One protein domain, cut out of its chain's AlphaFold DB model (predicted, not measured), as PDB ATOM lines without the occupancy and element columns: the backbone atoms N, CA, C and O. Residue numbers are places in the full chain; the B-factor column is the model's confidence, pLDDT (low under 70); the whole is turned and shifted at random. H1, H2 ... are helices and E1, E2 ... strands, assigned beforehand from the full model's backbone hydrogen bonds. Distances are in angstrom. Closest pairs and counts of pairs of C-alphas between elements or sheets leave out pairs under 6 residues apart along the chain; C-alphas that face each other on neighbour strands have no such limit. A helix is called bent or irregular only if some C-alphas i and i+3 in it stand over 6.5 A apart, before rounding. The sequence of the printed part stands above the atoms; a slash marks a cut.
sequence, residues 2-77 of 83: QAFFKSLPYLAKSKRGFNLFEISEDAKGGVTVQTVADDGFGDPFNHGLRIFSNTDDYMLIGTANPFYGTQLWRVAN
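AT A GLANCE: This is residues 2 to 77 of the 83 residues of an uncharacterized protein of Bifidobacterium pseudolongum subsp. globosum (UniProt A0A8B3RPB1). Two separate antiparallel parts, the hairpin E1 and E2 and the three-stranded sheet E3, E4, E5, spread like a loose V from the link between E2 and E3, and residues 2 to 13, of which 2 to 11 belong to H1, stick out free of both. The printed part has 76 residues, with one named helix followed by five named strands, a mixed class. The sheet's order E3, E4, E5 is a meander, each strand the antiparallel neighbour of the one before. The whole is loose, with a radius of gyration of the C-alphas of 15.5 A, and flat, spanning 48 by 42 by 16 A.

IN THESE COORDINATES: Find C-alpha 2 at (74.833, 11.782, -27.907), where H1 begins; it runs over residues 2 to 11, 14.4 A, and is irregular, with C-alphas 6 and 9 7.0 A apart. E1 is residues 20 to 25, starting at (48.761, 4.101, -20.367), and E2 is residues 31 to 37, 18.6 A. Next come E3, residues 48 to 54, 18.6 A, and E4, residues 58 to 64, 20.0 A. E5, residues 72 to 76, ends at (33.803, -0.249, -18.809).

HOW THE PARTS SIT: In H1, 4 of 6 O i to N i+4 pairs are within hydrogen-bond range; H1 is not on the sheet E3, E4, E5. In the hairpin E1 and E2, look for N 22 and O 34, 2.9 A. E1 and E3 are only just apart, their closest C-alphas 8.1 A. In the hairpin E3 and E4, N 60 and O 53 are 2.8 A apart; in the hairpin E4 and E5, N 61 and O 73 are 2.9 A apart. The sheet is only just strongly twisted, its C-alphas up to 4.0 A off the best plane.

THE WHOLE: The C-alphas of Gln 2 and Asp 56 are the two farthest apart, 49.5 A. The printed part has no cut, and no link is long. Mean pLDDT of the printed part is 90.6; residues 76 to 77 are under 70.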
ATOM      1  N   GLN A   2      74.737  13.254 -27.808       89.00
ATOM      2  CA  GLN A   2      74.833  11.782 -27.907       89.00
ATOM      3  C   GLN A   2      73.543  11.032 -27.511       89.00
ATOM      4  O   GLN A   2      73.120  10.131 -28.228       89.00
ATOM      5  N   ALA A   3      72.875  11.433 -26.423       88.94
ATOM      6  CA  ALA A   3      71.607  10.822 -26.001       88.94
ATOM      7  C   ALA A   3      70.483  10.985 -27.043       88.94
ATOM      8  O   ALA A   3      69.719  10.053 -27.275       88.94
ATOM      9  N   PHE A   4      70.436  12.137 -27.722       90.06
ATOM     10  CA  PHE A   4      69.467  12.397 -28.787       90.06
ATOM     11  C   PHE A   4      69.657  11.413 -29.945       90.06
ATOM     12  O   PHE A   4      68.724  10.688 -30.281       90.06
ATOM     13  N   PHE A   5      70.880  11.278 -30.468       95.12
ATOM     14  CA  PHE A   5      71.178  10.305 -31.527       95.12
ATOM     15  C   PHE A   5      70.887   8.861 -31.107       95.12
ATOM     16  O   PHE A   5      70.362   8.090 -31.906       95.12
ATOM     17  N   LYS A   6      71.150   8.508 -29.842       95.06
ATOM     18  CA  LYS A   6      70.815   7.186 -29.297       95.06
ATOM     19  C   LYS A   6      69.304   6.932 -29.262       95.06
ATOM     20  O   LYS A   6      68.892   5.791 -29.425       95.06
ATOM     21  N   SER A   7      68.488   7.970 -29.072       92.31
ATOM     22  CA  SER A   7      67.024   7.860 -29.034       92.31
ATOM     23  C   SER A   7      66.366   7.784 -30.419       92.31
ATOM     24  O   SER A   7      65.283   7.218 -30.535       92.31
ATOM     25  N   LEU A   8      67.018   8.283 -31.480       93.50
ATOM     26  CA  LEU A   8      66.433   8.368 -32.829       93.50
ATOM     27  C   LEU A   8      65.888   7.036 -33.377       93.50
ATOM     28  O   LEU A   8      64.770   7.050 -33.889       93.50
ATOM     29  N   PRO A   9      66.586   5.885 -33.261       93.94
ATOM     30  CA  PRO A   9      66.054   4.618 -33.766       93.94
ATOM     31  C   PRO A   9      64.776   4.175 -33.045       93.94
ATOM     32  O   PRO A   9      63.936   3.507 -33.647       93.94
ATOM     33  N   TYR A  10      64.629   4.548 -31.770       90.19
ATOM     34  CA  TYR A  10      63.444   4.261 -30.964       90.19
ATOM     35  C   TYR A  10      62.304   5.207 -31.330       90.19
ATOM     36  O   TYR A  10      61.194   4.755 -31.588       90.19
ATOM     37  N   LEU A  11      62.593   6.507 -31.444       88.12
ATOM     38  CA  LEU A  11      61.615   7.516 -31.855       88.12
ATOM     39  C   LEU A  11      61.058   7.240 -33.257       88.12
ATOM     40  O   LEU A  11      59.860   7.387 -33.474       88.12
ATOM     41  N   ALA A  12      61.898   6.778 -34.188       91.00
ATOM     42  CA  ALA A  12      61.490   6.447 -35.554       91.00
ATOM     43  C   ALA A  12      60.503   5.268 -35.639       91.00
ATOM     44  O   ALA A  12      59.781   5.150 -36.625       91.00
ATOM     45  N   LYS A  13      60.483   4.390 -34.629       91.31
ATOM     46  CA  LYS A  13      59.598   3.215 -34.555       91.31
ATOM     47  C   LYS A  13      58.504   3.356 -33.496       91.31
ATOM     48  O   LYS A  13      57.698   2.444 -33.339       91.31
ATOM     49  N   SER A  14      58.497   4.463 -32.754       88.81
ATOM     50  CA  SER A  14      57.527   4.709 -31.695       88.81
ATOM     51  C   SER A  14      56.128   4.796 -32.284       88.81
ATOM     52  O   SER A  14      55.896   5.515 -33.260       88.81
ATOM     53  N   LYS A  15      55.171   4.133 -31.634       92.19
ATOM     54  CA  LYS A  15      53.767   4.486 -31.808       92.19
ATOM     55  C   LYS A  15      53.559   5.909 -31.290       92.19
ATOM     56  O   LYS A  15      54.249   6.356 -30.372       92.19
ATOM     57  N   ARG A  16      52.680   6.647 -31.958       93.06
ATOM     58  CA  ARG A  16      52.317   8.018 -31.592       93.06
ATOM     59  C   ARG A  16      51.079   7.981 -30.700       93.06
ATOM     60  O   ARG A  16      50.271   7.070 -30.830       93.06
ATOM     61  N   GLY A  17      50.933   8.998 -29.860       93.44
ATOM     62  CA  GLY A  17      49.931   9.034 -28.797       93.44
ATOM     63  C   GLY A  17      50.566   8.774 -27.430       93.44
ATOM     64  O   GLY A  17      51.762   8.495 -27.337       93.44
ATOM     65  N   PHE A  18      49.792   8.934 -26.360       93.62
ATOM     66  CA  PHE A  18      50.243   8.604 -25.011       93.62
ATOM     67  C   PHE A  18      50.257   7.086 -24.790       93.62
ATOM     68  O   PHE A  18      49.528   6.332 -25.442       93.62
ATOM     69  N   ASN A  19      51.026   6.666 -23.789       93.31
ATOM     70  CA  ASN A  19      50.978   5.320 -23.237       93.31
ATOM     71  C   ASN A  19      50.241   5.348 -21.896       93.31
ATOM     72  O   ASN A  19      50.433   6.272 -21.101       93.31
ATOM     73  N   LEU A  20      49.419   4.335 -21.645       91.44
ATOM     74  CA  LEU A  20      48.761   4.101 -20.367       91.44
ATOM     75  C   LEU A  20      49.175   2.730 -19.850       91.44
ATOM     76  O   LEU A  20      49.023   1.725 -20.547       91.44
ATOM     77  N   PHE A  21      49.681   2.711 -18.623       92.06
ATOM     78  CA  PHE A  21      50.077   1.500 -17.925       92.06
ATOM     79  C   PHE A  21      49.283   1.376 -16.632       92.06
ATOM     80  O   PHE A  21      49.071   2.369 -15.935       92.06
ATOM     81  N   GLU A  22      48.879   0.156 -16.321       90.62
ATOM     82  CA  GLU A  22      48.352  -0.225 -15.021       90.62
ATOM     83  C   GLU A  22      49.490  -0.831 -14.202       90.62
ATOM     84  O   GLU A  22      50.276  -1.634 -14.710       90.62
ATOM     85  N   ILE A  23      49.606  -0.402 -12.947       93.00
ATOM     86  CA  ILE A  23      50.601  -0.910 -12.008       93.00
ATOM     87  C   ILE A  23      49.844  -1.520 -10.839       93.00
ATOM     88  O   ILE A  23      49.057  -0.830 -10.192       93.00
ATOM     89  N   SER A  24      50.101  -2.794 -10.569       94.12
ATOM     90  CA  SER A  24      49.527  -3.521  -9.441       94.12
ATOM     91  C   SER A  24      50.630  -4.125  -8.577       94.12
ATOM     92  O   SER A  24      51.720  -4.437  -9.057       94.12
ATOM     93  N   GLU A  25      50.353  -4.257  -7.284       95.88
ATOM     94  CA  GLU A  25      51.243  -4.888  -6.313       95.88
ATOM     95  C   GLU A  25      50.543  -6.118  -5.729       95.88
ATOM     96  O   GLU A  25      49.374  -6.051  -5.342       95.88
ATOM     97  N   ASP A  26      51.234  -7.255  -5.701       92.75
ATOM     98  CA  ASP A  26      50.725  -8.481  -5.098       92.75
ATOM     99  C   ASP A  26      50.871  -8.470  -3.563       92.75
ATOM    100  O   ASP A  26      51.577  -7.657  -2.969       92.75
ATOM    101  N   ALA A  27      50.223  -9.422  -2.885       92.38
ATOM    102  CA  ALA A  27      50.258  -9.517  -1.420       92.38
ATOM    103  C   ALA A  27      51.658  -9.801  -0.828       92.38
ATOM    104  O   ALA A  27      51.833  -9.748   0.389       92.38
ATOM    105  N   LYS A  28      52.644 -10.151  -1.662       93.81
ATOM    106  CA  LYS A  28      54.043 -10.403  -1.292       93.81
ATOM    107  C   LYS A  28      54.968  -9.243  -1.695       93.81
ATOM    108  O   LYS A  28      56.178  -9.367  -1.506       93.81
ATOM    109  N   GLY A  29      54.425  -8.138  -2.214       92.06
ATOM    110  CA  GLY A  29      55.170  -6.955  -2.648       92.06
ATOM    111  C   GLY A  29      55.742  -7.037  -4.068       92.06
ATOM    112  O   GLY A  29      56.611  -6.248  -4.438       92.06
ATOM    113  N   GLY A  30      55.315  -8.011  -4.873       95.12
ATOM    114  CA  GLY A  30      55.668  -8.102  -6.287       95.12
ATOM    115  C   GLY A  30      54.907  -7.066  -7.112       95.12
ATOM    116  O   GLY A  30      53.687  -6.999  -7.041       95.12
ATOM    117  N   VAL A  31      55.615  -6.269  -7.917       96.25
ATOM    118  CA  VAL A  31      55.007  -5.241  -8.779       96.25
ATOM    119  C   VAL A  31      54.837  -5.766 -10.204       96.25
ATOM    120  O   VAL A  31      55.813  -6.175 -10.835       96.25
ATOM    121  N   THR A  32      53.617  -5.688 -10.734       94.62
ATOM    122  CA  THR A  32      53.292  -5.975 -12.137       94.62
ATOM    123  C   THR A  32      52.973  -4.679 -12.870       94.62
ATOM    124  O   THR A  32      52.239  -3.834 -12.364       94.62
ATOM    125  N   VAL A  33      53.519  -4.523 -14.079       95.19
ATOM    126  CA  VAL A  33      53.229  -3.395 -14.973       95.19
ATOM    127  C   VAL A  33      52.603  -3.934 -16.251       95.19
ATOM    128  O   VAL A  33      53.251  -4.669 -16.998       95.19
ATOM    129  N   GLN A  34      51.356  -3.555 -16.514       93.88
ATOM    130  CA  GLN A  34      50.598  -3.966 -17.689       93.88
ATOM    131  C   GLN A  34      50.364  -2.781 -18.626       93.88
ATOM    132  O   GLN A  34      49.974  -1.695 -18.205       93.88
ATOM    133  N   THR A  35      50.571  -2.992 -19.926       92.56
ATOM    134  CA  THR A  35      50.198  -2.012 -20.954       92.56
ATOM    135  C   THR A  35      48.689  -2.041 -21.172       92.56
ATOM    136  O   THR A  35      48.151  -3.055 -21.611       92.56
ATOM    137  N   VAL A  36      48.023  -0.916 -20.917       89.25
ATOM    138  CA  VAL A  36      46.589  -0.716 -21.184       89.25
ATOM    139  C   VAL A  36      46.384  -0.111 -22.572       89.25
ATOM    140  O   VAL A  36      45.508  -0.540 -23.314       89.25
ATOM    141  N   ALA A  37      47.207   0.875 -22.939       89.69
ATOM    142  CA  ALA A  37      47.226   1.465 -24.274       89.69
ATOM    143  C   ALA A  37      48.628   1.964 -24.631       89.69
ATOM    144  O   ALA A  37      49.351   2.473 -23.774       89.69
ATOM    145  N   ASP A  38      49.006   1.847 -25.901       92.56
ATOM    146  CA  ASP A  38      50.301   2.303 -26.418       92.56
ATOM    147  C   ASP A  38      50.189   3.133 -27.709       92.56
ATOM    148  O   ASP A  38      51.183   3.331 -28.407       92.56
ATOM    149  N   ASP A  39      48.987   3.620 -28.024       92.69
ATOM    150  CA  ASP A  39      48.654   4.316 -29.272       92.69
ATOM    151  C   ASP A  39      47.684   5.501 -29.085       92.69
ATOM    152  O   ASP A  39      47.013   5.918 -30.030       92.69
ATOM    153  N   GLY A  40      47.569   6.043 -27.864       91.19
ATOM    154  CA  GLY A  40      46.669   7.166 -27.577       91.19
ATOM    155  C   GLY A  40      45.181   6.853 -27.781       91.19
ATOM    156  O   GLY A  40      44.416   7.761 -28.117       91.19
ATOM    157  N   PHE A  41      44.788   5.586 -27.596       90.88
ATOM    158  CA  PHE A  41      43.465   5.038 -27.924       90.88
ATOM    159  C   PHE A  41      43.147   5.094 -29.427       90.88
ATOM    160  O   PHE A  41      42.013   5.321 -29.839       90.88
ATOM    161  N   GLY A  42      44.164   4.899 -30.264       91.06
ATOM    162  CA  GLY A  42      44.049   4.907 -31.721       91.06
ATOM    163  C   GLY A  42      44.103   6.291 -32.375       91.06
ATOM    164  O   GLY A  42      44.165   6.367 -33.603       91.06
ATOM    165  N   ASP A  43      44.125   7.385 -31.601       92.38
ATOM    166  CA  ASP A  43      44.401   8.726 -32.127       92.38
ATOM    167  C   ASP A  43      45.861   9.139 -31.836       92.38
ATOM    168  O   ASP A  43      46.208   9.467 -30.693       92.38
ATOM    169  N   PRO A  44      46.728   9.223 -32.865       93.81
ATOM    170  CA  PRO A  44      48.147   9.541 -32.698       93.81
ATOM    171  C   PRO A  44      48.420  10.971 -32.201       93.81
ATOM    172  O   PRO A  44      49.572  11.321 -31.923       93.81
ATOM    173  N   PHE A  45      47.398  11.825 -32.140       94.62
ATOM    174  CA  PHE A  45      47.485  13.202 -31.672       94.62
ATOM    175  C   PHE A  45      47.040  13.384 -30.218       94.62
ATOM    176  O   PHE A  45      47.271  14.455 -29.644       94.62
ATOM    177  N   ASN A  46      46.492  12.342 -29.589       94.94
ATOM    178  CA  ASN A  46      46.315  12.294 -28.142       94.94
ATOM    179  C   ASN A  46      47.688  12.189 -27.464       94.94
ATOM    180  O   ASN A  46      48.130  11.116 -27.073       94.94
ATOM    181  N   HIS A  47      48.394  13.311 -27.337       93.31
ATOM    182  CA  HIS A  47      49.750  13.362 -26.774       93.31
ATOM    183  C   HIS A  47      49.775  13.234 -25.247       93.31
ATOM    184  O   HIS A  47      50.840  13.078 -24.654       93.31
ATOM    185  N   GLY A  48      48.618  13.351 -24.599       91.50
ATOM    186  CA  GLY A  48      48.511  13.220 -23.158       91.50
ATOM    187  C   GLY A  48      47.137  12.751 -22.721       91.50
ATOM    188  O   GLY A  48      46.123  13.062 -23.346       91.50
ATOM    189  N   LEU A  49      47.129  12.051 -21.596       91.69
ATOM    190  CA  LEU A  49      45.953  11.735 -20.804       91.69
ATOM    191  C   LEU A  49      45.948  12.684 -19.599       91.69
ATOM    192  O   LEU A  49      46.989  12.884 -18.971       91.69
ATOM    193  N   ARG A  50      44.816  13.340 -19.323       93.56
ATOM    194  CA  ARG A  50      44.743  14.417 -18.317       93.56
ATOM    195  C   ARG A  50      43.827  14.123 -17.140       93.56
ATOM    196  O   ARG A  50      44.085  14.645 -16.062       93.56
ATOM    197  N   ILE A  51      42.757  13.359 -17.343       91.56
ATOM    198  CA  ILE A  51      41.708  13.177 -16.333       91.56
ATOM    199  C   ILE A  51      41.232  11.726 -16.353       91.56
ATOM    200  O   ILE A  51      40.976  11.190 -17.430       91.56
ATOM    201  N   PHE A  52      41.061  11.152 -15.161       91.06
ATOM    202  CA  PHE A  52      40.273   9.949 -14.903       91.06
ATOM    203  C   PHE A  52      39.077  10.332 -14.029       91.06
ATOM    204  O   PHE A  52      39.234  11.088 -13.069       91.06
ATOM    205  N   SER A  53      37.890   9.830 -14.351       90.81
ATOM    206  CA  SER A  53      36.690  10.032 -13.539       90.81
ATOM    207  C   SER A  53      35.850   8.764 -13.531       90.81
ATOM    208  O   SER A  53      35.397   8.314 -14.580       90.81
ATOM    209  N   ASN A  54      35.651   8.187 -12.349       88.75
ATOM    210  CA  ASN A  54      34.816   7.003 -12.189       88.75
ATOM    211  C   ASN A  54      33.351   7.401 -12.011       88.75
ATOM    212  O   ASN A  54      33.031   8.356 -11.303       88.75
ATOM    213  N   THR A  55      32.476   6.624 -12.631       84.50
ATOM    214  CA  THR A  55      31.034   6.575 -12.375       84.50
ATOM    215  C   THR A  55      30.678   5.169 -11.889       84.50
ATOM    216  O   THR A  55      31.541   4.286 -11.891       84.50
ATOM    217  N   ASP A  56      29.421   4.940 -11.514       85.62
ATOM    218  CA  ASP A  56      28.959   3.614 -11.081       85.62
ATOM    219  C   ASP A  56      29.132   2.550 -12.187       85.62
ATOM    220  O   ASP A  56      29.534   1.418 -11.914       85.62
ATOM    221  N   ASP A  57      28.939   2.936 -13.453       82.69
ATOM    222  CA  ASP A  57      28.913   2.007 -14.592       82.69
ATOM    223  C   ASP A  57      30.211   1.996 -15.425       82.69
ATOM    224  O   ASP A  57      30.551   1.000 -16.072       82.69
ATOM    225  N   TYR A  58      30.936   3.115 -15.467       81.50
ATOM    226  CA  TYR A  58      32.111   3.283 -16.328       81.50
ATOM    227  C   TYR A  58      33.112   4.316 -15.813       81.50
ATOM    228  O   TYR A  58      32.779   5.220 -15.047       81.50
ATOM    229  N   MET A  59      34.328   4.248 -16.344       86.44
ATOM    230  CA  MET A  59      35.343   5.274 -16.186       86.44
ATOM    231  C   MET A  59      35.385   6.157 -17.434       86.44
ATOM    232  O   MET A  59      35.376   5.675 -18.570       86.44
ATOM    233  N   LEU A  60      35.445   7.466 -17.216       90.31
ATOM    234  CA  LEU A  60      35.715   8.469 -18.232       90.31
ATOM    235  C   LEU A  60      37.185   8.863 -18.206       90.31
ATOM    236  O   LEU A  60      37.754   9.141 -17.149       90.31
ATOM    237  N   ILE A  61      37.770   8.949 -19.395       91.31
ATOM    238  CA  ILE A  61      39.128   9.433 -19.603       91.31
ATOM    239  C   ILE A  61      39.094  10.655 -20.514       91.31
ATOM    240  O   ILE A  61      38.520  10.612 -21.602       91.31
ATOM    241  N   GLY A  62      39.739  11.736 -20.077       93.50
ATOM    242  CA  GLY A  62      39.934  12.949 -20.868       93.50
ATOM    243  C   GLY A  62      41.338  13.020 -21.465       93.50
ATOM    244  O   GLY A  62      42.330  12.945 -20.729       93.50
ATOM    245  N   THR A  63      41.436  13.211 -22.782       94.38
ATOM    246  CA  THR A  63      42.719  13.369 -23.485       94.38
ATOM    247  C   THR A  63      43.039  14.830 -23.799       94.38
ATOM    248  O   THR A  63      42.170  15.704 -23.840       94.38
ATOM    249  N   ALA A  64      44.320  15.103 -24.033       95.19
ATOM    250  CA  ALA A  64      44.791  16.339 -24.631       95.19
ATOM    251  C   ALA A  64      45.161  16.082 -26.097       95.19
ATOM    252  O   ALA A  64      46.158  15.414 -26.384       95.19
ATOM    253  N   ASN A  65      44.385  16.656 -27.016       94.94
ATOM    254  CA  ASN A  65      44.644  16.617 -28.451       94.94
ATOM    255  C   ASN A  65      44.767  18.053 -28.989       94.94
ATOM    256  O   ASN A  65      43.814  18.826 -28.872       94.94
ATOM    257  N   PRO A  66      45.918  18.449 -29.561       94.06
ATOM    258  CA  PRO A  66      46.129  19.820 -30.012       94.06
ATOM    259  C   PRO A  66      45.430  20.130 -31.342       94.06
ATOM    260  O   PRO A  66      45.356  21.295 -31.714       94.06
ATOM    261  N   PHE A  67      44.921  19.117 -32.055       94.38
ATOM    262  CA  PHE A  67      44.272  19.290 -33.357       94.38
ATOM    263  C   PHE A  67      42.747  19.181 -33.273       94.38
ATOM    264  O   PHE A  67      42.051  19.916 -33.967       94.38
ATOM    265  N   TYR A  68      42.232  18.303 -32.408       90.88
ATOM    266  CA  TYR A  68      40.791  18.020 -32.306       90.88
ATOM    267  C   TYR A  68      40.159  18.430 -30.968       90.88
ATOM    268  O   TYR A  68      38.968  18.213 -30.760       90.88
ATOM    269  N   GLY A  69      40.933  19.036 -30.063       90.75
ATOM    270  CA  GLY A  69      40.470  19.374 -28.717       90.75
ATOM    271  C   GLY A  69      40.323  18.147 -27.810       90.75
ATOM    272  O   GLY A  69      40.751  17.044 -28.137       90.75
ATOM    273  N   THR A  70      39.757  18.324 -26.619       91.50
ATOM    274  CA  THR A  70      39.624  17.221 -25.654       91.50
ATOM    275  C   THR A  70      38.684  16.134 -26.165       91.50
ATOM    276  O   THR A  70      37.533  16.411 -26.495       91.50
ATOM    277  N   GLN A  71      39.158  14.887 -26.158       92.00
ATOM    278  CA  GLN A  71      38.328  13.714 -26.416       92.00
ATOM    279  C   GLN A  71      37.964  13.036 -25.096       92.00
ATOM    280  O   GLN A  71      38.771  13.002 -24.161       92.00
ATOM    281  N   LEU A  72      36.750  12.491 -25.037       91.12
ATOM    282  CA  LEU A  72      36.251  11.720 -23.906       91.12
ATOM    283  C   LEU A  72      36.121  10.256 -24.307       91.12
ATOM    284  O   LEU A  72      35.442   9.927 -25.278       91.12
ATOM    285  N   TRP A  73      36.746   9.388 -23.523       87.38
ATOM    286  CA  TRP A  73      36.734   7.947 -23.728       87.38
ATOM    287  C   TRP A  73      35.999   7.281 -22.580       87.38
ATOM    288  O   TRP A  73      36.268   7.580 -21.418       87.38
ATOM    289  N   ARG A  74      35.079   6.375 -22.910       86.88
ATOM    290  CA  ARG A  74      34.364   5.558 -21.932       86.88
ATOM    291  C   ARG A  74      34.966   4.162 -21.915       86.88
ATOM    292  O   ARG A  74      34.922   3.470 -22.930       86.88
ATOM    293  N   VAL A  75      35.460   3.743 -20.759       75.06
ATOM    294  CA  VAL A  75      35.974   2.390 -20.530       75.06
ATOM    295  C   VAL A  75      35.067   1.717 -19.504       75.06
ATOM    296  O   VAL A  75      34.703   2.336 -18.505       75.06
ATOM    297  N   ALA A  76      34.635   0.482 -19.765       63.56
ATOM    298  CA  ALA A  76      33.803  -0.249 -18.809       63.56
ATOM    299  C   ALA A  76      34.582  -0.474 -17.503       63.56
ATOM    300  O   ALA A  76      35.751  -0.854 -17.553       63.56
ATOM    301  N   ASN A  77      33.924  -0.306 -16.349       53.25
ATOM    302  CA  ASN A  77      34.535  -0.535 -15.029       53.25
ATOM    303  C   ASN A  77      35.043  -1.982 -14.837       53.25
ATOM    304  O   ASN A  77      35.815  -2.255 -13.926       53.25
TER     305      ASN A  77